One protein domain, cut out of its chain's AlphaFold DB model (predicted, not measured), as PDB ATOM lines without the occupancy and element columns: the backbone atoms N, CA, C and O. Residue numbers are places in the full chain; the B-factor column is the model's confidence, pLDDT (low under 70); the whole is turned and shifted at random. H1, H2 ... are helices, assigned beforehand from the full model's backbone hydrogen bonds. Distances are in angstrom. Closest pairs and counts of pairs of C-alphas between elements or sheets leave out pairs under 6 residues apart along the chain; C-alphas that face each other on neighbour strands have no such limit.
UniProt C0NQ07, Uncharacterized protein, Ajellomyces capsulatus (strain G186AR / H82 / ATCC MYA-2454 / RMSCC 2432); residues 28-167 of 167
ATOM      1  N   ARG A  28      46.976 -54.882 -31.412       42.73
ATOM      2  CA  ARG A  28      45.775 -54.023 -31.324       42.73
ATOM      3  C   ARG A  28      45.894 -52.862 -30.336       42.73
ATOM      4  O   ARG A  28      44.990 -52.038 -30.260       42.73
ATOM      5  N   ARG A  29      47.045 -52.705 -29.668       39.57
ATOM      6  CA  ARG A  29      47.448 -51.443 -29.016       39.57
ATOM      7  C   ARG A  29      47.984 -50.430 -30.034       39.57
ATOM      8  O   ARG A  29      48.986 -49.769 -29.769       39.57
ATOM      9  N   ILE A  30      47.362 -50.324 -31.207       43.47
ATOM     10  CA  ILE A  30      47.616 -49.170 -32.068       43.47
ATOM     11  C   ILE A  30      46.925 -48.001 -31.359       43.47
ATOM     12  O   ILE A  30      45.718 -48.086 -31.127       43.47
ATOM     13  N   PRO A  31      47.650 -46.938 -30.974       46.81
ATOM     14  CA  PRO A  31      47.081 -45.788 -30.262       46.81
ATOM     15  C   PRO A  31      45.935 -45.076 -31.010       46.81
ATOM     16  O   PRO A  31      45.297 -44.188 -30.453       46.81
ATOM     17  N   GLU A  32      45.673 -45.480 -32.254       53.05
ATOM     18  CA  GLU A  32      44.854 -44.818 -33.266       53.05
ATOM     19  C   GLU A  32      43.879 -45.819 -33.928       53.05
ATOM     20  O   GLU A  32      43.755 -45.872 -35.145       53.05
ATOM     21  N   SER A  33      43.205 -46.676 -33.151       65.21
ATOM     22  CA  SER A  33      42.029 -47.393 -33.672       65.21
ATOM     23  C   SER A  33      40.840 -46.434 -33.717       65.21
ATOM     24  O   SER A  33      40.409 -45.949 -32.670       65.21
ATOM     25  N   ASP A  34      40.269 -46.210 -34.903       69.02
ATOM     26  CA  ASP A  34      39.028 -45.434 -35.059       69.02
ATOM     27  C   ASP A  34      37.850 -46.071 -34.298       69.02
ATOM     28  O   ASP A  34      36.911 -45.391 -33.880       69.02
ATOM     29  N   ILE A  35      37.904 -47.391 -34.093       79.96
ATOM     30  CA  ILE A  35      36.842 -48.188 -33.473       79.96
ATOM     31  C   ILE A  35      36.960 -48.259 -31.952       79.96
ATOM     32  O   ILE A  35      35.956 -48.110 -31.255       79.96
ATOM     33  N   PHE A  36      38.160 -48.455 -31.412       79.13
ATOM     34  CA  PHE A  36      38.392 -48.461 -29.965       79.13
ATOM     35  C   PHE A  36      39.557 -47.539 -29.609       79.13
ATOM     36  O   PHE A  36      40.626 -48.017 -29.220       79.13
ATOM     37  N   PRO A  37      39.362 -46.213 -29.728       72.82
ATOM     38  CA  PRO A  37      40.398 -45.257 -29.377       72.82
ATOM     39  C   PRO A  37      40.598 -45.224 -27.859       72.82
ATOM     40  O   PRO A  37      39.670 -45.453 -27.079       72.82
ATOM     41  N   ALA A  38      41.804 -44.849 -27.425       67.39
ATOM     42  CA  ALA A  38      42.103 -44.649 -26.005       67.39
ATOM     43  C   ALA A  38      41.243 -43.538 -25.370       67.39
ATOM     44  O   ALA A  38      40.987 -43.543 -24.168       67.39
ATOM     45  N   THR A  39      40.798 -42.566 -26.171       73.07
ATOM     46  CA  THR A  39      39.859 -41.513 -25.771       73.07
ATOM     47  C   THR A  39      38.783 -41.371 -26.835       73.07
ATOM     48  O   THR A  39      39.093 -41.153 -28.003       73.07
ATOM     49  N   ILE A  40      37.512 -41.447 -26.436       83.04
ATOM     50  CA  ILE A  40      36.396 -41.241 -27.363       83.04
ATOM     51  C   ILE A  40      36.054 -39.767 -27.421       83.04
ATOM     52  O   ILE A  40      35.468 -39.203 -26.494       83.04
ATOM     53  N   ILE A  41      36.401 -39.160 -28.546       78.17
ATOM     54  CA  ILE A  41      36.066 -37.778 -28.848       78.17
ATOM     55  C   ILE A  41      34.733 -37.770 -29.598       78.17
ATOM     56  O   ILE A  41      34.573 -38.438 -30.616       78.17
ATOM     57  N   ARG A  42      33.767 -37.005 -29.085       87.13
ATOM     58  CA  ARG A  42      32.456 -36.793 -29.711       87.13
ATOM     59  C   ARG A  42      32.306 -35.315 -30.015       87.13
ATOM     60  O   ARG A  42      32.573 -34.487 -29.148       87.13
ATOM     61  N   LEU A  43      31.891 -34.989 -31.233       85.76
ATOM     62  CA  LEU A  43      31.758 -33.611 -31.704       85.76
ATOM     63  C   LEU A  43      30.443 -33.427 -32.458       85.76
ATOM     64  O   LEU A  43      29.955 -34.346 -33.124       85.76
ATOM     65  N   GLY A  44      29.880 -32.223 -32.354       92.98
ATOM     66  CA  GLY A  44      28.626 -31.862 -33.010       92.98
ATOM     67  C   GLY A  44      27.507 -32.858 -32.705       92.98
ATOM     68  O   GLY A  44      27.320 -33.284 -31.566       92.98
ATOM     69  N   THR A  45      26.811 -33.290 -33.749       92.63
ATOM     70  CA  THR A  45      25.657 -34.193 -33.668       92.63
ATOM     71  C   THR A  45      25.980 -35.578 -33.099       92.63
ATOM     72  O   THR A  45      25.095 -36.227 -32.552       92.63
ATOM     73  N   THR A  46      27.239 -36.032 -33.132       91.10
ATOM     74  CA  THR A  46      27.635 -37.298 -32.475       91.10
ATOM     75  C   THR A  46      27.741 -37.185 -30.951       91.10
ATOM     76  O   THR A  46      27.651 -38.190 -30.247       91.10
ATOM     77  N   ALA A  47      27.927 -35.970 -30.420       92.42
ATOM     78  CA  ALA A  47      27.885 -35.715 -28.981       92.42
ATOM     79  C   ALA A  47      26.441 -35.633 -28.462       92.42
ATOM     80  O   ALA A  47      26.170 -36.013 -27.321       92.42
ATOM     81  N   GLU A  48      25.521 -35.170 -29.311       94.12
ATOM     82  CA  GLU A  48      24.084 -35.103 -29.029       94.12
ATOM     83  C   GLU A  48      23.420 -36.480 -29.147       94.12
ATOM     84  O   GLU A  48      22.625 -36.865 -28.290       94.12
ATOM     85  N   GLY A  49      23.797 -37.247 -30.173       95.21
ATOM     86  CA  GLY A  49      23.161 -38.510 -30.520       95.21
ATOM     87  C   GLY A  49      21.858 -38.328 -31.303       95.21
ATOM     88  O   GLY A  49      21.466 -37.215 -31.651       95.21
ATOM     89  N   PRO A  50      21.151 -39.431 -31.594       96.58
ATOM     90  CA  PRO A  50      19.888 -39.395 -32.336       96.58
ATOM     91  C   PRO A  50      18.702 -38.878 -31.496       96.58
ATOM     92  O   PRO A  50      17.653 -38.554 -32.056       96.58
ATOM     93  N   GLY A  51      18.856 -38.822 -30.168       95.16
ATOM     94  CA  GLY A  51      17.810 -38.507 -29.198       95.16
ATOM     95  C   GLY A  51      16.930 -39.704 -28.821       95.16
ATOM     96  O   GLY A  51      16.857 -40.708 -29.535       95.16
ATOM     97  N   VAL A  52      16.213 -39.566 -27.702       95.51
ATOM     98  CA  VAL A  52      15.397 -40.621 -27.068       95.51
ATOM     99  C   VAL A  52      14.390 -41.256 -28.035       95.51
ATOM    100  O   VAL A  52      14.274 -42.476 -28.077       95.51
ATOM    101  N   GLU A  53      13.720 -40.466 -28.877       95.76
ATOM    102  CA  GLU A  53      12.716 -40.979 -29.827       95.76
ATOM    103  C   GLU A  53      13.310 -41.858 -30.939       95.76
ATOM    104  O   GLU A  53      12.612 -42.682 -31.527       95.76
ATOM    105  N   LYS A  54      14.602 -41.688 -31.240       96.27
ATOM    106  CA  LYS A  54      15.287 -42.356 -32.357       96.27
ATOM    107  C   LYS A  54      16.397 -43.299 -31.899       96.27
ATOM    108  O   LYS A  54      17.007 -43.961 -32.736       96.27
ATOM    109  N   CYS A  55      16.648 -43.408 -30.593       96.21
ATOM    110  CA  CYS A  55      17.776 -44.167 -30.050       96.21
ATOM    111  C   CYS A  55      17.697 -45.680 -30.320       96.21
ATOM    112  O   CYS A  55      18.735 -46.326 -30.449       96.21
ATOM    113  N   ARG A  56      16.487 -46.230 -30.494       95.47
ATOM    114  CA  ARG A  56      16.245 -47.626 -30.906       95.47
ATOM    115  C   ARG A  56      16.221 -47.826 -32.433       95.47
ATOM    116  O   ARG A  56      16.108 -48.952 -32.906       95.47
ATOM    117  N   GLY A  57      16.286 -46.740 -33.208       94.56
ATOM    118  CA  GLY A  57      16.237 -46.767 -34.672       94.56
ATOM    119  C   GLY A  57      17.575 -47.124 -35.320       94.56
ATOM    120  O   GLY A  57      18.557 -47.418 -34.638       94.56
ATOM    121  N   SER A  58      17.627 -47.051 -36.649       94.60
ATOM    122  CA  SER A  58      18.845 -47.304 -37.426       94.60
ATOM    123  C   SER A  58      20.009 -46.399 -37.009       94.60
ATOM    124  O   SER A  58      19.817 -45.255 -36.582       94.60
ATOM    125  N   ILE A  59      21.224 -46.928 -37.140       96.69
ATOM    126  CA  ILE A  59      22.468 -46.186 -36.913       96.69
ATOM    127  C   ILE A  59      22.701 -45.231 -38.073       96.69
ATOM    128  O   ILE A  59      22.427 -45.573 -39.225       96.69
ATOM    129  N   HIS A  60      23.216 -44.042 -37.764       95.13
ATOM    130  CA  HIS A  60      23.612 -43.089 -38.785       95.13
ATOM    131  C   HIS A  60      24.953 -42.427 -38.430       95.13
ATOM    132  O   HIS A  60      25.069 -41.861 -37.341       95.13
ATOM    133  N   PRO A  61      25.945 -42.405 -39.344       93.83
ATOM    134  CA  PRO A  61      27.266 -41.821 -39.078       93.83
ATOM    135  C   PRO A  61      27.255 -40.348 -38.648       93.83
ATOM    136  O   PRO A  61      28.197 -39.879 -38.018       93.83
ATOM    137  N   SER A  62      26.192 -39.598 -38.962       94.14
ATOM    138  CA  SER A  62      26.061 -38.210 -38.496       94.14
ATOM    139  C   SER A  62      25.705 -38.088 -37.012       94.14
ATOM    140  O   SER A  62      25.992 -37.054 -36.419       94.14
ATOM    141  N   THR A  63      25.077 -39.091 -36.397       95.52
ATOM    142  CA  THR A  63      24.648 -39.056 -34.985       95.52
ATOM    143  C   THR A  63      25.392 -40.052 -34.110       95.52
ATOM    144  O   THR A  63      25.368 -39.931 -32.890       95.52
ATOM    145  N   ASP A  64      26.063 -41.024 -34.716       94.79
ATOM    146  CA  ASP A  64      26.739 -42.114 -34.032       94.79
ATOM    147  C   ASP A  64      28.185 -42.176 -34.523       94.79
ATOM    148  O   ASP A  64      28.429 -42.347 -35.719       94.79
ATOM    149  N   ASN A  65      29.156 -42.066 -33.614       92.19
ATOM    150  CA  ASN A  65      30.520 -42.464 -33.961       92.19
ATOM    151  C   ASN A  65      30.605 -43.995 -34.046       92.19
ATOM    152  O   ASN A  65      29.800 -44.713 -33.451       92.19
ATOM    153  N   ILE A  66      31.606 -44.484 -34.771       92.82
ATOM    154  CA  ILE A  66      31.765 -45.908 -35.063       92.82
ATOM    155  C   ILE A  66      31.943 -46.774 -33.805       92.82
ATOM    156  O   ILE A  66      31.404 -47.876 -33.744       92.82
ATOM    157  N   SER A  67      32.625 -46.266 -32.772       91.42
ATOM    158  CA  SER A  67      32.819 -46.984 -31.506       91.42
ATOM    159  C   SER A  67      31.490 -47.238 -30.793       91.42
ATOM    160  O   SER A  67      31.169 -48.363 -30.412       91.42
ATOM    161  N   ASP A  68      30.674 -46.194 -30.652       93.32
ATOM    162  CA  ASP A  68      29.369 -46.277 -30.003       93.32
ATOM    163  C   ASP A  68      28.376 -47.094 -30.846       93.32
ATOM    164  O   ASP A  68      27.578 -47.852 -30.291       93.32
ATOM    165  N   ALA A  69      28.461 -46.996 -32.177       95.07
ATOM    166  CA  ALA A  69      27.696 -47.828 -33.097       95.07
ATOM    167  C   ALA A  69      28.021 -49.318 -32.928       95.07
ATOM    168  O   ALA A  69      27.104 -50.122 -32.771       95.07
ATOM    169  N   ALA A  70      29.306 -49.684 -32.891       94.53
ATOM    170  CA  ALA A  70      29.741 -51.064 -32.688       94.53
ATOM    171  C   ALA A  70      29.213 -51.635 -31.366       94.53
ATOM    172  O   ALA A  70      28.646 -52.728 -31.346       94.53
ATOM    173  N   VAL A  71      29.330 -50.874 -30.270       94.54
ATOM    174  CA  VAL A  71      28.808 -51.300 -28.963       94.54
ATOM    175  C   VAL A  71      27.290 -51.482 -29.025       94.54
ATOM    176  O   VAL A  71      26.802 -52.527 -28.610       94.54
ATOM    177  N   TYR A  72      26.544 -50.531 -29.596       97.00
ATOM    178  CA  TYR A  72      25.085 -50.635 -29.713       97.00
ATOM    179  C   TYR A  72      24.645 -51.858 -30.530       97.00
ATOM    180  O   TYR A  72      23.708 -52.560 -30.143       97.00
ATOM    181  N   LEU A  73      25.313 -52.120 -31.656       96.63
ATOM    182  CA  LEU A  73      25.012 -53.262 -32.519       96.63
ATOM    183  C   LEU A  73      25.229 -54.592 -31.792       96.63
ATOM    184  O   LEU A  73      24.388 -55.485 -31.888       96.63
ATOM    185  N   LEU A  74      26.322 -54.710 -31.037       95.07
ATOM    186  CA  LEU A  74      26.640 -55.916 -30.272       95.07
ATOM    187  C   LEU A  74      25.681 -56.124 -29.096       95.07
ATOM    188  O   LEU A  74      25.260 -57.257 -28.847       95.07
ATOM    189  N   THR A  75      25.326 -55.051 -28.381       96.17
ATOM    190  CA  THR A  75      24.502 -55.141 -27.170       96.17
ATOM    191  C   THR A  75      23.012 -55.210 -27.482       96.17
ATOM    192  O   THR A  75      22.357 -56.171 -27.084       96.17
ATOM    193  N   PHE A  76      22.462 -54.215 -28.180       96.78
ATOM    194  CA  PHE A  76      21.014 -54.016 -28.316       96.78
ATOM    195  C   PHE A  76      20.455 -54.480 -29.659       96.78
ATOM    196  O   PHE A  76      19.316 -54.928 -29.705       96.78
ATOM    197  N   ALA A  77      21.229 -54.400 -30.747       95.64
ATOM    198  CA  ALA A  77      20.807 -54.986 -32.027       95.64
ATOM    199  C   ALA A  77      21.126 -56.490 -32.129       95.64
ATOM    200  O   ALA A  77      20.675 -57.150 -33.064       95.64
ATOM    201  N   GLU A  78      21.907 -57.017 -31.180       94.32
ATOM    202  CA  GLU A  78      22.287 -58.429 -31.056       94.32
ATOM    203  C   GLU A  78      23.024 -58.992 -32.283       94.32
ATOM    204  O   GLU A  78      22.898 -60.164 -32.641       94.32
ATOM    205  N   TYR A  79      23.829 -58.159 -32.945       95.22
ATOM    206  CA  TYR A  79      24.661 -58.592 -34.067       95.22
ATOM    207  C   TYR A  79      25.840 -59.432 -33.567       95.22
ATOM    208  O   TYR A  79      26.362 -59.188 -32.479       95.22
ATOM    209  N   SER A  80      26.269 -60.430 -34.347       92.57
ATOM    210  CA  SER A  80      27.545 -61.130 -34.116       92.57
ATOM    211  C   SER A  80      28.730 -60.193 -34.354       92.57
ATOM    212  O   SER A  80      28.566 -59.126 -34.956       92.57
ATOM    213  N   LEU A  81      29.931 -60.589 -33.927       90.74
ATOM    214  CA  LEU A  81      31.137 -59.791 -34.133       90.74
ATOM    215  C   LEU A  81      31.380 -59.518 -35.624       90.74
ATOM    216  O   LEU A  81      31.553 -58.365 -36.014       90.74
ATOM    217  N   GLU A  82      31.306 -60.549 -36.469       91.28
ATOM    218  CA  GLU A  82      31.484 -60.410 -37.922       91.28
ATOM    219  C   GLU A  82      30.407 -59.535 -38.569       91.28
ATOM    220  O   GLU A  82      30.717 -58.617 -39.324       91.28
ATOM    221  N   ARG A  83      29.132 -59.721 -38.202       95.64
ATOM    222  CA  ARG A  83      28.059 -58.874 -38.738       95.64
ATOM    223  C   ARG A  83      28.218 -57.415 -38.304       95.64
ATOM    224  O   ARG A  83      27.906 -56.506 -39.067       95.64
ATOM    225  N   THR A  84      28.698 -57.184 -37.084       94.89
ATOM    226  CA  THR A  84      28.981 -55.838 -36.573       94.89
ATOM    227  C   THR A  84      30.130 -55.193 -37.346       94.89
ATOM    228  O   THR A  84      30.010 -54.031 -37.735       94.89
ATOM    229  N   LYS A  85      31.208 -55.944 -37.619       93.08
ATOM    230  CA  LYS A  85      32.324 -55.497 -38.467       93.08
ATOM    231  C   LYS A  85      31.829 -55.046 -39.831       93.08
ATOM    232  O   LYS A  85      32.101 -53.915 -40.221       93.08
ATOM    233  N   ASP A  86      31.072 -55.895 -40.519       94.85
ATOM    234  CA  ASP A  86      30.588 -55.596 -41.865       94.85
ATOM    235  C   ASP A  86      29.649 -54.386 -41.896       94.85
ATOM    236  O   ASP A  86      29.769 -53.540 -42.782       94.85
ATOM    237  N   GLU A  87      28.760 -54.242 -40.907       96.45
ATOM    238  CA  GLU A  87      27.889 -53.065 -40.816       96.45
ATOM    239  C   GLU A  87      28.697 -51.785 -40.548       96.45
ATOM    240  O   GLU A  87      28.430 -50.749 -41.154       96.45
ATOM    241  N   CYS A  88      29.724 -51.844 -39.695       95.32
ATOM    242  CA  CYS A  88      30.601 -50.698 -39.448       95.32
ATOM    243  C   CYS A  88      31.401 -50.314 -40.700       95.32
ATOM    244  O   CYS A  88      31.496 -49.132 -41.018       95.32
ATOM    245  N   VAL A  89      31.931 -51.289 -41.443       94.34
ATOM    246  CA  VAL A  89      32.625 -51.029 -42.716       94.34
ATOM    247  C   VAL A  89      31.679 -50.355 -43.701       94.34
ATOM    248  O   VAL A  89      32.004 -49.306 -44.245       94.34
ATOM    249  N   LYS A  90      30.470 -50.896 -43.860       95.79
ATOM    250  CA  LYS A  90      29.457 -50.337 -44.756       95.79
ATOM    251  C   LYS A  90      29.035 -48.916 -44.375       95.79
ATOM    252  O   LYS A  90      28.773 -48.109 -45.254       95.79
ATOM    253  N   LEU A  91      28.898 -48.605 -43.087       95.48
ATOM    254  CA  LEU A  91      28.408 -47.294 -42.653       95.48
ATOM    255  C   LEU A  91      29.498 -46.217 -42.647       95.48
ATOM    256  O   LEU A  91      29.196 -45.052 -42.896       95.48
ATOM    257  N   TYR A  92      30.741 -46.582 -42.329       94.16
ATOM    258  CA  TYR A  92      31.806 -45.615 -42.038       94.16
ATOM    259  C   TYR A  92      32.989 -45.675 -43.011       94.16
ATOM    260  O   TYR A  92      33.770 -44.725 -43.060       94.16
ATOM    261  N   GLY A  93      33.128 -46.763 -43.768       91.03
ATOM    262  CA  GLY A  93      34.196 -46.967 -44.747       91.03
ATOM    263  C   GLY A  93      33.753 -46.871 -46.208       91.03
ATOM    264  O   GLY A  93      34.615 -46.930 -47.070       91.03
ATOM    265  N   ASP A  94      32.453 -46.715 -46.496       87.31
ATOM    266  CA  ASP A  94      31.902 -46.831 -47.859       87.31
ATOM    267  C   ASP A  94      32.672 -46.002 -48.902       87.31
ATOM    268  O   ASP A  94      32.691 -44.766 -48.860       87.31
ATOM    269  N   GLY A  95      33.308 -46.708 -49.841       87.94
ATOM    270  CA  GLY A  95      34.063 -46.129 -50.952       87.94
ATOM    271  C   GLY A  95      35.496 -45.693 -50.622       87.94
ATOM    272  O   GLY A  95      36.154 -45.114 -51.486       87.94
ATOM    273  N   ASP A  96      35.987 -45.968 -49.412       92.96
ATOM    274  CA  ASP A  96      37.316 -45.586 -48.923       92.96
ATOM    275  C   ASP A  96      38.070 -46.822 -48.401       92.96
ATOM    276  O   ASP A  96      37.964 -47.199 -47.236       92.96
ATOM    277  N   GLU A  97      38.852 -47.463 -49.278       91.65
ATOM    278  CA  GLU A  97      39.562 -48.721 -48.991       91.65
ATOM    279  C   GLU A  97      40.518 -48.618 -47.788       91.65
ATOM    280  O   GLU A  97      40.700 -49.584 -47.042       91.65
ATOM    281  N   GLU A  98      41.116 -47.445 -47.560       89.49
ATOM    282  CA  GLU A  98      41.982 -47.212 -46.403       89.49
ATOM    283  C   GLU A  98      41.163 -47.240 -45.107       89.49
ATOM    284  O   GLU A  98      41.529 -47.945 -44.159       89.49
ATOM    285  N   LYS A  99      40.006 -46.564 -45.082       89.15
ATOM    286  CA  LYS A  99      39.087 -46.623 -43.937       89.15
ATOM    287  C   LYS A  99      38.485 -47.998 -43.740       89.15
ATOM    288  O   LYS A  99      38.427 -48.455 -42.603       89.15
ATOM    289  N   GLU A 100      38.055 -48.678 -44.799       92.12
ATOM    290  CA  GLU A 100      37.525 -50.038 -44.675       92.12
ATOM    291  C   GLU A 100      38.557 -50.966 -44.018       92.12
ATOM    292  O   GLU A 100      38.227 -51.704 -43.084       92.12
ATOM    293  N   ASN A 101      39.824 -50.882 -44.439       88.23
ATOM    294  CA  ASN A 101      40.912 -51.656 -43.849       88.23
ATOM    295  C   ASN A 101      41.220 -51.237 -42.406       88.23
ATOM    296  O   ASN A 101      41.398 -52.112 -41.554       88.23
ATOM    297  N   SER A 102      41.251 -49.935 -42.101       85.89
ATOM    298  CA  SER A 102      41.392 -49.432 -40.724       85.89
ATOM    299  C   SER A 102      40.304 -50.021 -39.823       85.89
ATOM    300  O   SER A 102      40.591 -50.625 -38.786       85.89
ATOM    301  N   ILE A 103      39.050 -49.970 -40.284       89.27
ATOM    302  CA  ILE A 103      37.893 -50.482 -39.557       89.27
ATOM    303  C   ILE A 103      38.024 -51.985 -39.324       89.27
ATOM    304  O   ILE A 103      37.862 -52.438 -38.196       89.27
ATOM    305  N   ARG A 104      38.340 -52.781 -40.352       87.27
ATOM    306  CA  ARG A 104      38.468 -54.246 -40.217       87.27
ATOM    307  C   ARG A 104      39.596 -54.652 -39.267       87.27
ATOM    308  O   ARG A 104      39.444 -55.619 -38.518       87.27
ATOM    309  N   ASN A 105      40.693 -53.899 -39.250       83.57
ATOM    310  CA  ASN A 105      41.867 -54.208 -38.434       83.57
ATOM    311  C   ASN A 105      41.795 -53.638 -37.004       83.57
ATOM    312  O   ASN A 105      42.458 -54.164 -36.108       83.57
ATOM    313  N   GLY A 106      40.966 -52.617 -36.761       82.28
ATOM    314  CA  GLY A 106      40.908 -51.862 -35.502       82.28
ATOM    315  C   GLY A 106      40.131 -52.502 -34.342       82.28
ATOM    316  O   GLY A 106      40.025 -51.896 -33.273       82.28
ATOM    317  N   TRP A 107      39.569 -53.699 -34.514       84.62
ATOM    318  CA  TRP A 107      38.744 -54.362 -33.493       84.62
ATOM    319  C   TRP A 107      39.595 -54.859 -32.330       84.62
ATOM    320  O   TRP A 107      40.540 -55.584 -32.568       84.62
ATOM    321  N   SER A 108      39.245 -54.563 -31.078       79.94
ATOM    322  CA  SER A 108      39.873 -55.165 -29.892       79.94
ATOM    323  C   SER A 108      38.803 -55.868 -29.075       79.94
ATOM    324  O   SER A 108      37.825 -55.260 -28.650       79.94
ATOM    325  N   VAL A 109      38.999 -57.165 -28.862       78.52
ATOM    326  CA  VAL A 109      38.065 -58.036 -28.140       78.52
ATOM    327  C   VAL A 109      38.003 -57.627 -26.678       78.52
ATOM    328  O   VAL A 109      36.917 -57.498 -26.115       78.52
ATOM    329  N   GLN A 110      39.167 -57.319 -26.100       76.34
ATOM    330  CA  GLN A 110      39.266 -56.761 -24.763       76.34
ATOM    331  C   GLN A 110      38.454 -55.464 -24.637       76.34
ATOM    332  O   GLN A 110      37.641 -55.332 -23.719       76.34
ATOM    333  N   MET A 111      38.629 -54.517 -25.566       82.24
ATOM    334  CA  MET A 111      37.900 -53.244 -25.536       82.24
ATOM    335  C   MET A 111      36.396 -53.447 -25.712       82.24
ATOM    336  O   MET A 111      35.624 -52.846 -24.974       82.24
ATOM    337  N   ILE A 112      35.966 -54.329 -26.613       85.85
ATOM    338  CA  ILE A 112      34.548 -54.680 -26.781       85.85
ATOM    339  C   ILE A 112      33.965 -55.199 -25.472       85.85
ATOM    340  O   ILE A 112      32.961 -54.666 -25.002       85.85
ATOM    341  N   GLY A 113      34.612 -56.199 -24.867       85.31
ATOM    342  CA  GLY A 113      34.155 -56.798 -23.619       85.31
ATOM    343  C   GLY A 113      34.051 -55.768 -22.498       85.31
ATOM    344  O   GLY A 113      33.020 -55.698 -21.832       85.31
ATOM    345  N   MET A 114      35.063 -54.906 -22.341       85.97
ATOM    346  CA  MET A 114      35.029 -53.814 -21.359       85.97
ATOM    347  C   MET A 114      33.870 -52.845 -21.613       85.97
ATOM    348  O   MET A 114      33.141 -52.492 -20.693       85.97
ATOM    349  N   ARG A 115      33.664 -52.439 -22.865       89.88
ATOM    350  CA  ARG A 115      32.643 -51.452 -23.237       89.88
ATOM    351  C   ARG A 115      31.230 -51.995 -23.096       89.88
ATOM    352  O   ARG A 115      30.349 -51.291 -22.617       89.88
ATOM    353  N   MET A 116      31.011 -53.250 -23.475       93.25
ATOM    354  CA  MET A 116      29.748 -53.939 -23.231       93.25
ATOM    355  C   MET A 116      29.505 -54.126 -21.729       93.25
ATOM    356  O   MET A 116      28.371 -53.978 -21.277       93.25
ATOM    357  N   TRP A 117      30.551 -54.386 -20.940       91.82
ATOM    358  CA  TRP A 117      30.421 -54.458 -19.487       91.82
ATOM    359  C   TRP A 117      30.036 -53.109 -18.875       91.82
ATOM    360  O   TRP A 117      29.164 -53.041 -18.013       91.82
ATOM    361  N   ASP A 118      30.609 -52.015 -19.370       92.65
ATOM    362  CA  ASP A 118      30.214 -50.672 -18.949       92.65
ATOM    363  C   ASP A 118      28.721 -50.401 -19.237       92.65
ATOM    364  O   ASP A 118      28.052 -49.751 -18.433       92.65
ATOM    365  N   VAL A 119      28.147 -50.963 -20.314       96.19
ATOM    366  CA  VAL A 119      26.689 -50.925 -20.569       96.19
ATOM    367  C   VAL A 119      25.901 -51.694 -19.502       96.19
ATOM    368  O   VAL A 119      24.866 -51.202 -19.049       96.19
ATOM    369  N   VAL A 120      26.382 -52.864 -19.067       96.04
ATOM    370  CA  VAL A 120      25.783 -53.642 -17.962       96.04
ATOM    371  C   VAL A 120      25.795 -52.834 -16.660       96.04
ATOM    372  O   VAL A 120      24.766 -52.721 -15.990       96.04
ATOM    373  N   ASP A 121      26.929 -52.211 -16.333       94.14
ATOM    374  CA  ASP A 121      27.078 -51.284 -15.205       94.14
ATOM    375  C   ASP A 121      26.056 -50.129 -15.302       94.14
ATOM    376  O   ASP A 121      25.356 -49.826 -14.329       94.14
ATOM    377  N   GLY A 122      25.897 -49.541 -16.491       95.39
ATOM    378  CA  GLY A 122      24.921 -48.486 -16.776       95.39
ATOM    379  C   GLY A 122      23.468 -48.918 -16.564       95.39
ATOM    380  O   GLY A 122      22.690 -48.211 -15.914       95.39
ATOM    381  N   LEU A 123      23.097 -50.110 -17.039       96.74
ATOM    382  CA  LEU A 123      21.779 -50.702 -16.784       96.74
ATOM    383  C   LEU A 123      21.537 -50.911 -15.289       96.74
ATOM    384  O   LEU A 123      20.436 -50.631 -14.818       96.74
ATOM    385  N   ARG A 124      22.568 -51.282 -14.523       94.97
ATOM    386  CA  ARG A 124      22.505 -51.456 -13.059       94.97
ATOM    387  C   ARG A 124      22.622 -50.149 -12.267       94.97
ATOM    388  O   ARG A 124      22.272 -50.109 -11.091       94.97
ATOM    389  N   GLY A 125      22.952 -49.035 -12.917       92.84
ATOM    390  CA  GLY A 125      22.868 -47.680 -12.352       92.84
ATOM    391  C   GLY A 125      24.198 -47.074 -11.943       92.84
ATOM    392  O   GLY A 125      24.210 -46.049 -11.266       92.84
ATOM    393  N   VAL A 126      25.299 -47.688 -12.360       92.89
ATOM    394  CA  VAL A 126      26.634 -47.109 -12.258       92.89
ATOM    395  C   VAL A 126      26.836 -46.186 -13.456       92.89
ATOM    396  O   VAL A 126      26.635 -46.591 -14.598       92.89
ATOM    397  N   ASP A 127      27.223 -44.933 -13.219       87.50
ATOM    398  CA  ASP A 127      27.484 -44.010 -14.322       87.50
ATOM    399  C   ASP A 127      28.784 -44.381 -15.043       87.50
ATOM    400  O   ASP A 127      29.893 -44.168 -14.550       87.50
ATOM    401  N   ARG A 128      28.617 -44.939 -16.239       90.22
ATOM    402  CA  ARG A 128      29.678 -45.244 -17.198       90.22
ATOM    403  C   ARG A 128      29.449 -44.504 -18.513       90.22
ATOM    404  O   ARG A 128      29.903 -44.943 -19.559       90.22
ATOM    405  N   SER A 129      28.751 -43.370 -18.496       86.18
ATOM    406  CA  SER A 129      28.369 -42.662 -19.727       86.18
ATOM    407  C   SER A 129      29.549 -42.085 -20.523       86.18
ATOM    408  O   SER A 129      29.418 -41.832 -21.715       86.18
ATOM    409  N   GLY A 130      30.738 -41.942 -19.928       85.68
ATOM    410  CA  GLY A 130      31.971 -41.715 -20.699       85.68
ATOM    411  C   GLY A 130      32.335 -42.903 -21.604       85.68
ATOM    412  O   GLY A 130      32.878 -42.726 -22.702       85.68
ATOM    413  N   SER A 131      31.961 -44.106 -21.170       87.91
ATOM    414  CA  SER A 131      32.228 -45.383 -21.818       87.91
ATOM    415  C   SER A 131      31.157 -45.841 -22.817       87.91
ATOM    416  O   SER A 131      31.205 -46.975 -23.276       87.91
ATOM    417  N   TYR A 132      30.182 -45.016 -23.184       90.26
ATOM    418  CA  TYR A 132      29.262 -45.318 -24.286       90.26
ATOM    419  C   TYR A 132      28.529 -44.064 -24.744       90.26
ATOM    420  O   TYR A 132      28.411 -43.084 -24.019       90.26
ATOM    421  N   GLY A 133      28.067 -44.075 -25.987       91.15
ATOM    422  CA  GLY A 133      27.503 -42.898 -26.632       91.15
ATOM    423  C   GLY A 133      26.143 -42.453 -26.104       91.15
ATOM    424  O   GLY A 133      25.453 -43.203 -25.405       91.15
ATOM    425  N   PRO A 134      25.706 -41.250 -26.511       95.37
ATOM    426  CA  PRO A 134      24.394 -40.705 -26.164       95.37
ATOM    427  C   PRO A 134      23.231 -41.634 -26.548       95.37
ATOM    428  O   PRO A 134      22.310 -41.787 -25.754       95.37
ATOM    429  N   ARG A 135      23.304 -42.338 -27.691       96.74
ATOM    430  CA  ARG A 135      22.308 -43.356 -28.072       96.74
ATOM    431  C   ARG A 135      22.144 -44.427 -26.997       96.74
ATOM    432  O   ARG A 135      21.028 -44.717 -26.583       96.74
ATOM    433  N   ILE A 136      23.252 -45.019 -26.556       97.25
ATOM    434  CA  ILE A 136      23.244 -46.095 -25.561       97.25
ATOM    435  C   ILE A 136      22.730 -45.567 -24.222       97.25
ATOM    436  O   ILE A 136      21.913 -46.224 -23.584       97.25
ATOM    437  N   ARG A 137      23.135 -44.355 -23.824       96.55
ATOM    438  CA  ARG A 137      22.603 -43.694 -22.626       96.55
ATOM    439  C   ARG A 137      21.080 -43.546 -22.686       96.55
ATOM    440  O   ARG A 137      20.408 -43.848 -21.702       96.55
ATOM    441  N   ASP A 138      20.541 -43.115 -23.823       97.07
ATOM    442  CA  ASP A 138      19.098 -42.950 -24.011       97.07
ATOM    443  C   ASP A 138      18.366 -44.304 -23.984       97.07
ATOM    444  O   ASP A 138      17.330 -44.429 -23.334       97.07
ATOM    445  N   VAL A 139      18.938 -45.347 -24.596       97.76
ATOM    446  CA  VAL A 139      18.395 -46.718 -24.552       97.76
ATOM    447  C   VAL A 139      18.363 -47.251 -23.119       97.76
ATOM    448  O   VAL A 139      17.325 -47.737 -22.674       97.76
ATOM    449  N   ILE A 140      19.467 -47.117 -22.375       97.64
ATOM    450  CA  ILE A 140      19.553 -47.512 -20.961       97.64
ATOM    451  C   ILE A 140      18.483 -46.788 -20.144       97.64
ATOM    452  O   ILE A 140      17.808 -47.415 -19.327       97.64
ATOM    453  N   LYS A 141      18.307 -45.479 -20.364       95.92
ATOM    454  CA  LYS A 141      17.295 -44.682 -19.667       95.92
ATOM    455  C   LYS A 141      15.892 -45.252 -19.890       95.92
ATOM    456  O   LYS A 141      15.207 -45.520 -18.907       95.92
ATOM    457  N   ILE A 142      15.508 -45.498 -21.145       97.19
ATOM    458  CA  ILE A 142      14.195 -46.068 -21.478       97.19
ATOM    459  C   ILE A 142      14.015 -47.437 -20.808       97.19
ATOM    460  O   ILE A 142      13.015 -47.663 -20.138       97.19
ATOM    461  N   ILE A 143      14.995 -48.337 -20.928       97.69
ATOM    462  CA  ILE A 143      14.897 -49.697 -20.371       97.69
ATOM    463  C   ILE A 143      14.748 -49.671 -18.843       97.69
ATOM    464  O   ILE A 143      14.004 -50.468 -18.267       97.69
ATOM    465  N   ARG A 144      15.435 -48.745 -18.166       96.62
ATOM    466  CA  ARG A 144      15.290 -48.544 -16.719       96.62
ATOM    467  C   ARG A 144      13.912 -48.004 -16.349       96.62
ATOM    468  O   ARG A 144      13.330 -48.490 -15.383       96.62
ATOM    469  N   GLU A 145      13.392 -47.036 -17.098       96.35
ATOM    470  CA  GLU A 145      12.043 -46.484 -16.901       96.35
ATOM    471  C   GLU A 145      10.950 -47.539 -17.146       96.35
ATOM    472  O   GLU A 145       9.954 -47.573 -16.426       96.35
ATOM    473  N   GLU A 146      11.169 -48.452 -18.095       96.68
ATOM    474  CA  GLU A 146      10.304 -49.604 -18.385       96.68
ATOM    475  C   GLU A 146      10.424 -50.735 -17.334       96.68
ATOM    476  O   GLU A 146       9.655 -51.695 -17.371       96.68
ATOM    477  N   GLY A 147      11.370 -50.649 -16.388       96.31
ATOM    478  CA  GLY A 147      11.610 -51.675 -15.363       96.31
ATOM    479  C   GLY A 147      12.342 -52.930 -15.864       96.31
ATOM    480  O   GLY A 147      12.447 -53.909 -15.127       96.31
ATOM    481  N   GLY A 148      12.872 -52.911 -17.091       96.44
ATOM    482  CA  GLY A 148      13.547 -54.046 -17.735       96.44
ATOM    483  C   GLY A 148      15.051 -54.153 -17.462       96.44
ATOM    484  O   GLY A 148      15.709 -55.037 -18.002       96.44
ATOM    485  N   ALA A 149      15.610 -53.263 -16.640       96.73
ATOM    486  CA  ALA A 149      17.055 -53.076 -16.509       96.73
ATOM    487  C   ALA A 149      17.847 -54.338 -16.136       96.73
ATOM    488  O   ALA A 149      18.852 -54.623 -16.777       96.73
ATOM    489  N   GLU A 150      17.409 -55.105 -15.133       95.74
ATOM    490  CA  GLU A 150      18.169 -56.278 -14.673       95.74
ATOM    491  C   GLU A 150      18.088 -57.455 -15.655       95.74
ATOM    492  O   GLU A 150      19.067 -58.177 -15.848       95.74
ATOM    493  N   VAL A 151      16.934 -57.623 -16.308       96.73
ATOM    494  CA  VAL A 151      16.752 -58.638 -17.356       96.73
ATOM    495  C   VAL A 151      17.686 -58.334 -18.521       96.73
ATOM    496  O   VAL A 151      18.415 -59.213 -18.976       96.73
ATOM    497  N   GLU A 152      17.724 -57.074 -18.952       97.28
ATOM    498  CA  GLU A 152      18.587 -56.655 -20.050       97.28
ATOM    499  C   GLU A 152      20.074 -56.720 -19.680       97.28
ATOM    500  O   GLU A 152      20.894 -57.158 -20.486       97.28
ATOM    501  N   ALA A 153      20.428 -56.345 -18.446       96.23
ATOM    502  CA  ALA A 153      21.792 -56.450 -17.939       96.23
ATOM    503  C   ALA A 153      22.279 -57.901 -17.990       96.23
ATOM    504  O   ALA A 153      23.351 -58.161 -18.529       96.23
ATOM    505  N   SER A 154      21.463 -58.845 -17.512       94.76
ATOM    506  CA  SER A 154      21.787 -60.277 -17.526       94.76
ATOM    507  C   SER A 154      21.926 -60.824 -18.951       94.76
ATOM    508  O   SER A 154      22.860 -61.568 -19.240       94.76
ATOM    509  N   ARG A 155      21.046 -60.410 -19.874       96.43
ATOM    510  CA  ARG A 155      21.119 -60.800 -21.292       96.43
ATOM    511  C   ARG A 155      22.411 -60.312 -21.951       96.43
ATOM    512  O   ARG A 155      23.086 -61.074 -22.643       96.43
ATOM    513  N   ILE A 156      22.767 -59.042 -21.749       96.08
ATOM    514  CA  ILE A 156      24.005 -58.475 -22.302       96.08
ATOM    515  C   ILE A 156      25.226 -59.146 -21.668       96.08
ATOM    516  O   ILE A 156      26.189 -59.426 -22.372       96.08
ATOM    517  N   GLU A 157      25.177 -59.458 -20.376       92.95
ATOM    518  CA  GLU A 157      26.234 -60.178 -19.666       92.95
ATOM    519  C   GLU A 157      26.521 -61.553 -20.297       92.95
ATOM    520  O   GLU A 157      27.674 -61.865 -20.593       92.95
ATOM    521  N   GLU A 158      25.487 -62.341 -20.610       92.07
ATOM    522  CA  GLU A 158      25.639 -63.595 -21.365       92.07
ATOM    523  C   GLU A 158      26.217 -63.354 -22.766       92.07
ATOM    524  O   GLU A 158      27.097 -64.089 -23.230       92.07
ATOM    525  N   ARG A 159      25.768 -62.284 -23.430       90.85
ATOM    526  CA  ARG A 159      26.249 -61.912 -24.762       90.85
ATOM    527  C   ARG A 159      27.728 -61.527 -24.772       90.85
ATOM    528  O   ARG A 159      28.405 -61.844 -25.747       90.85
ATOM    529  N   ILE A 160      28.247 -60.911 -23.709       89.50
ATOM    530  CA  ILE A 160      29.681 -60.611 -23.576       89.50
ATOM    531  C   ILE A 160      30.492 -61.899 -23.701       89.50
ATOM    532  O   ILE A 160      31.408 -61.957 -24.516       89.50
ATOM    533  N   PHE A 161      30.126 -62.959 -22.977       85.55
ATOM    534  CA  PHE A 161      30.826 -64.242 -23.090       85.55
ATOM    535  C   PHE A 161      30.706 -64.847 -24.494       85.55
ATOM    536  O   PHE A 161      31.671 -65.422 -24.989       85.55
ATOM    537  N   GLY A 162      29.556 -64.692 -25.157       85.80
ATOM    538  CA  GLY A 162      29.379 -65.101 -26.553       85.80
ATOM    539  C   GLY A 162      30.362 -64.401 -27.496       85.80
ATOM    540  O   GLY A 162      31.113 -65.068 -28.199       85.80
ATOM    541  N   VAL A 163      30.416 -63.068 -27.450       82.87
ATOM    542  CA  VAL A 163      31.296 -62.254 -28.305       82.87
ATOM    543  C   VAL A 163      32.775 -62.511 -28.011       82.87
ATOM    544  O   VAL A 163      33.572 -62.596 -28.941       82.87
ATOM    545  N   LEU A 164      33.154 -62.669 -26.739       78.90
ATOM    546  CA  LEU A 164      34.536 -62.972 -26.354       78.90
ATOM    547  C   LEU A 164      35.004 -64.349 -26.856       78.90
ATOM    548  O   LEU A 164      36.194 -64.528 -27.074       78.90
ATOM    549  N   ASN A 165      34.089 -65.303 -27.057       78.82
ATOM    550  CA  ASN A 165      34.402 -66.627 -27.605       78.82
ATOM    551  C   ASN A 165      34.398 -66.673 -29.148       78.82
ATOM    552  O   ASN A 165      34.837 -67.669 -29.718       78.82
ATOM    553  N   GLU A 166      33.874 -65.647 -29.828       74.54
ATOM    554  CA  GLU A 166      33.883 -65.546 -31.300       74.54
ATOM    555  C   GLU A 166      35.237 -65.081 -31.862       74.54
ATOM    556  O   GLU A 166      35.431 -65.119 -33.080       74.54
ATOM    557  N   ALA A 167      36.145 -64.602 -31.010       63.74
ATOM    558  CA  ALA A 167      37.335 -63.866 -31.418       63.74
ATOM    559  C   ALA A 167      38.651 -64.599 -31.146       63.74
ATOM    560  O   ALA A 167      39.604 -64.314 -31.909       63.74
TER     561      ALA A 167
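Overview. This is residues 28 to 167 of the 167 residues of an uncharacterized protein of Ajellomyces capsulatus (strain G186AR / H82 / ATCC MYA-2454 / RMSCC 2432) (UniProt C0NQ07). A short helix, H2, forms the core; H5, side by side with H7, crosses it on one side, H3 packs on another, and H6 meets it with residues 135 to 136. H3 and H4 make a hairpin towards one end of the long axis, and the corner of H6 and H7 lies at the other. The printed part has 140 residues, seven helices in the order H1 to H7 and no named strand: all helix, compact, radius of gyration of the C-alphas 14.2 A, spans 44 by 34 by 24 A.

Arrangement. H1, residues 45 to 48, only just touches residue 134 of H6, residues 134 to 145, with 3 pairs of C-alphas within 8 A; the closest, Glu 48 and Pro 134, are 6.3 A apart. H2, residues 66 to 75, and H3, residues 81 to 92, form a hairpin at a shallow tilt of 34.6 degrees, only just short of steep; their closest C-alphas, Ala 70 and Thr 84, are 6.2 A apart. H3 and H4, residues 97 to 105, form another hairpin, closest at C-alphas 89 and 100, 5.4 A. H5, residues 109 to 124, touches H2 with residues 112 to 116 alone, closest at C-alphas 71 and 116, 6.4 A, at a steep tilt of 66 degrees. H5 and H7, residues 149 to 165, touch at a shallow tilt of 8 degrees, opposite ways; C-alphas 120 and 153 are closest, 4.9 A. Every O i to N i+4 pair is within hydrogen-bond range in H2 to H6, and 12 of 13 in H7; H1 is too short for one.

Along the chain. H1 begins at C-alpha 45 (25.657, -34.193, -33.668). H5 measures 22.6 A and H7 24.7 A, ending at C-alpha 165 (34.402, -66.627, -27.605).

Size, cuts and confidence. The C-alphas farthest apart, Glu 97 and Gly 147, are 43.8 A apart. The printed part has no cut; the H1 to H2 link is long. pLDDT is under 70 at residues 28 to 34, 38 and 167.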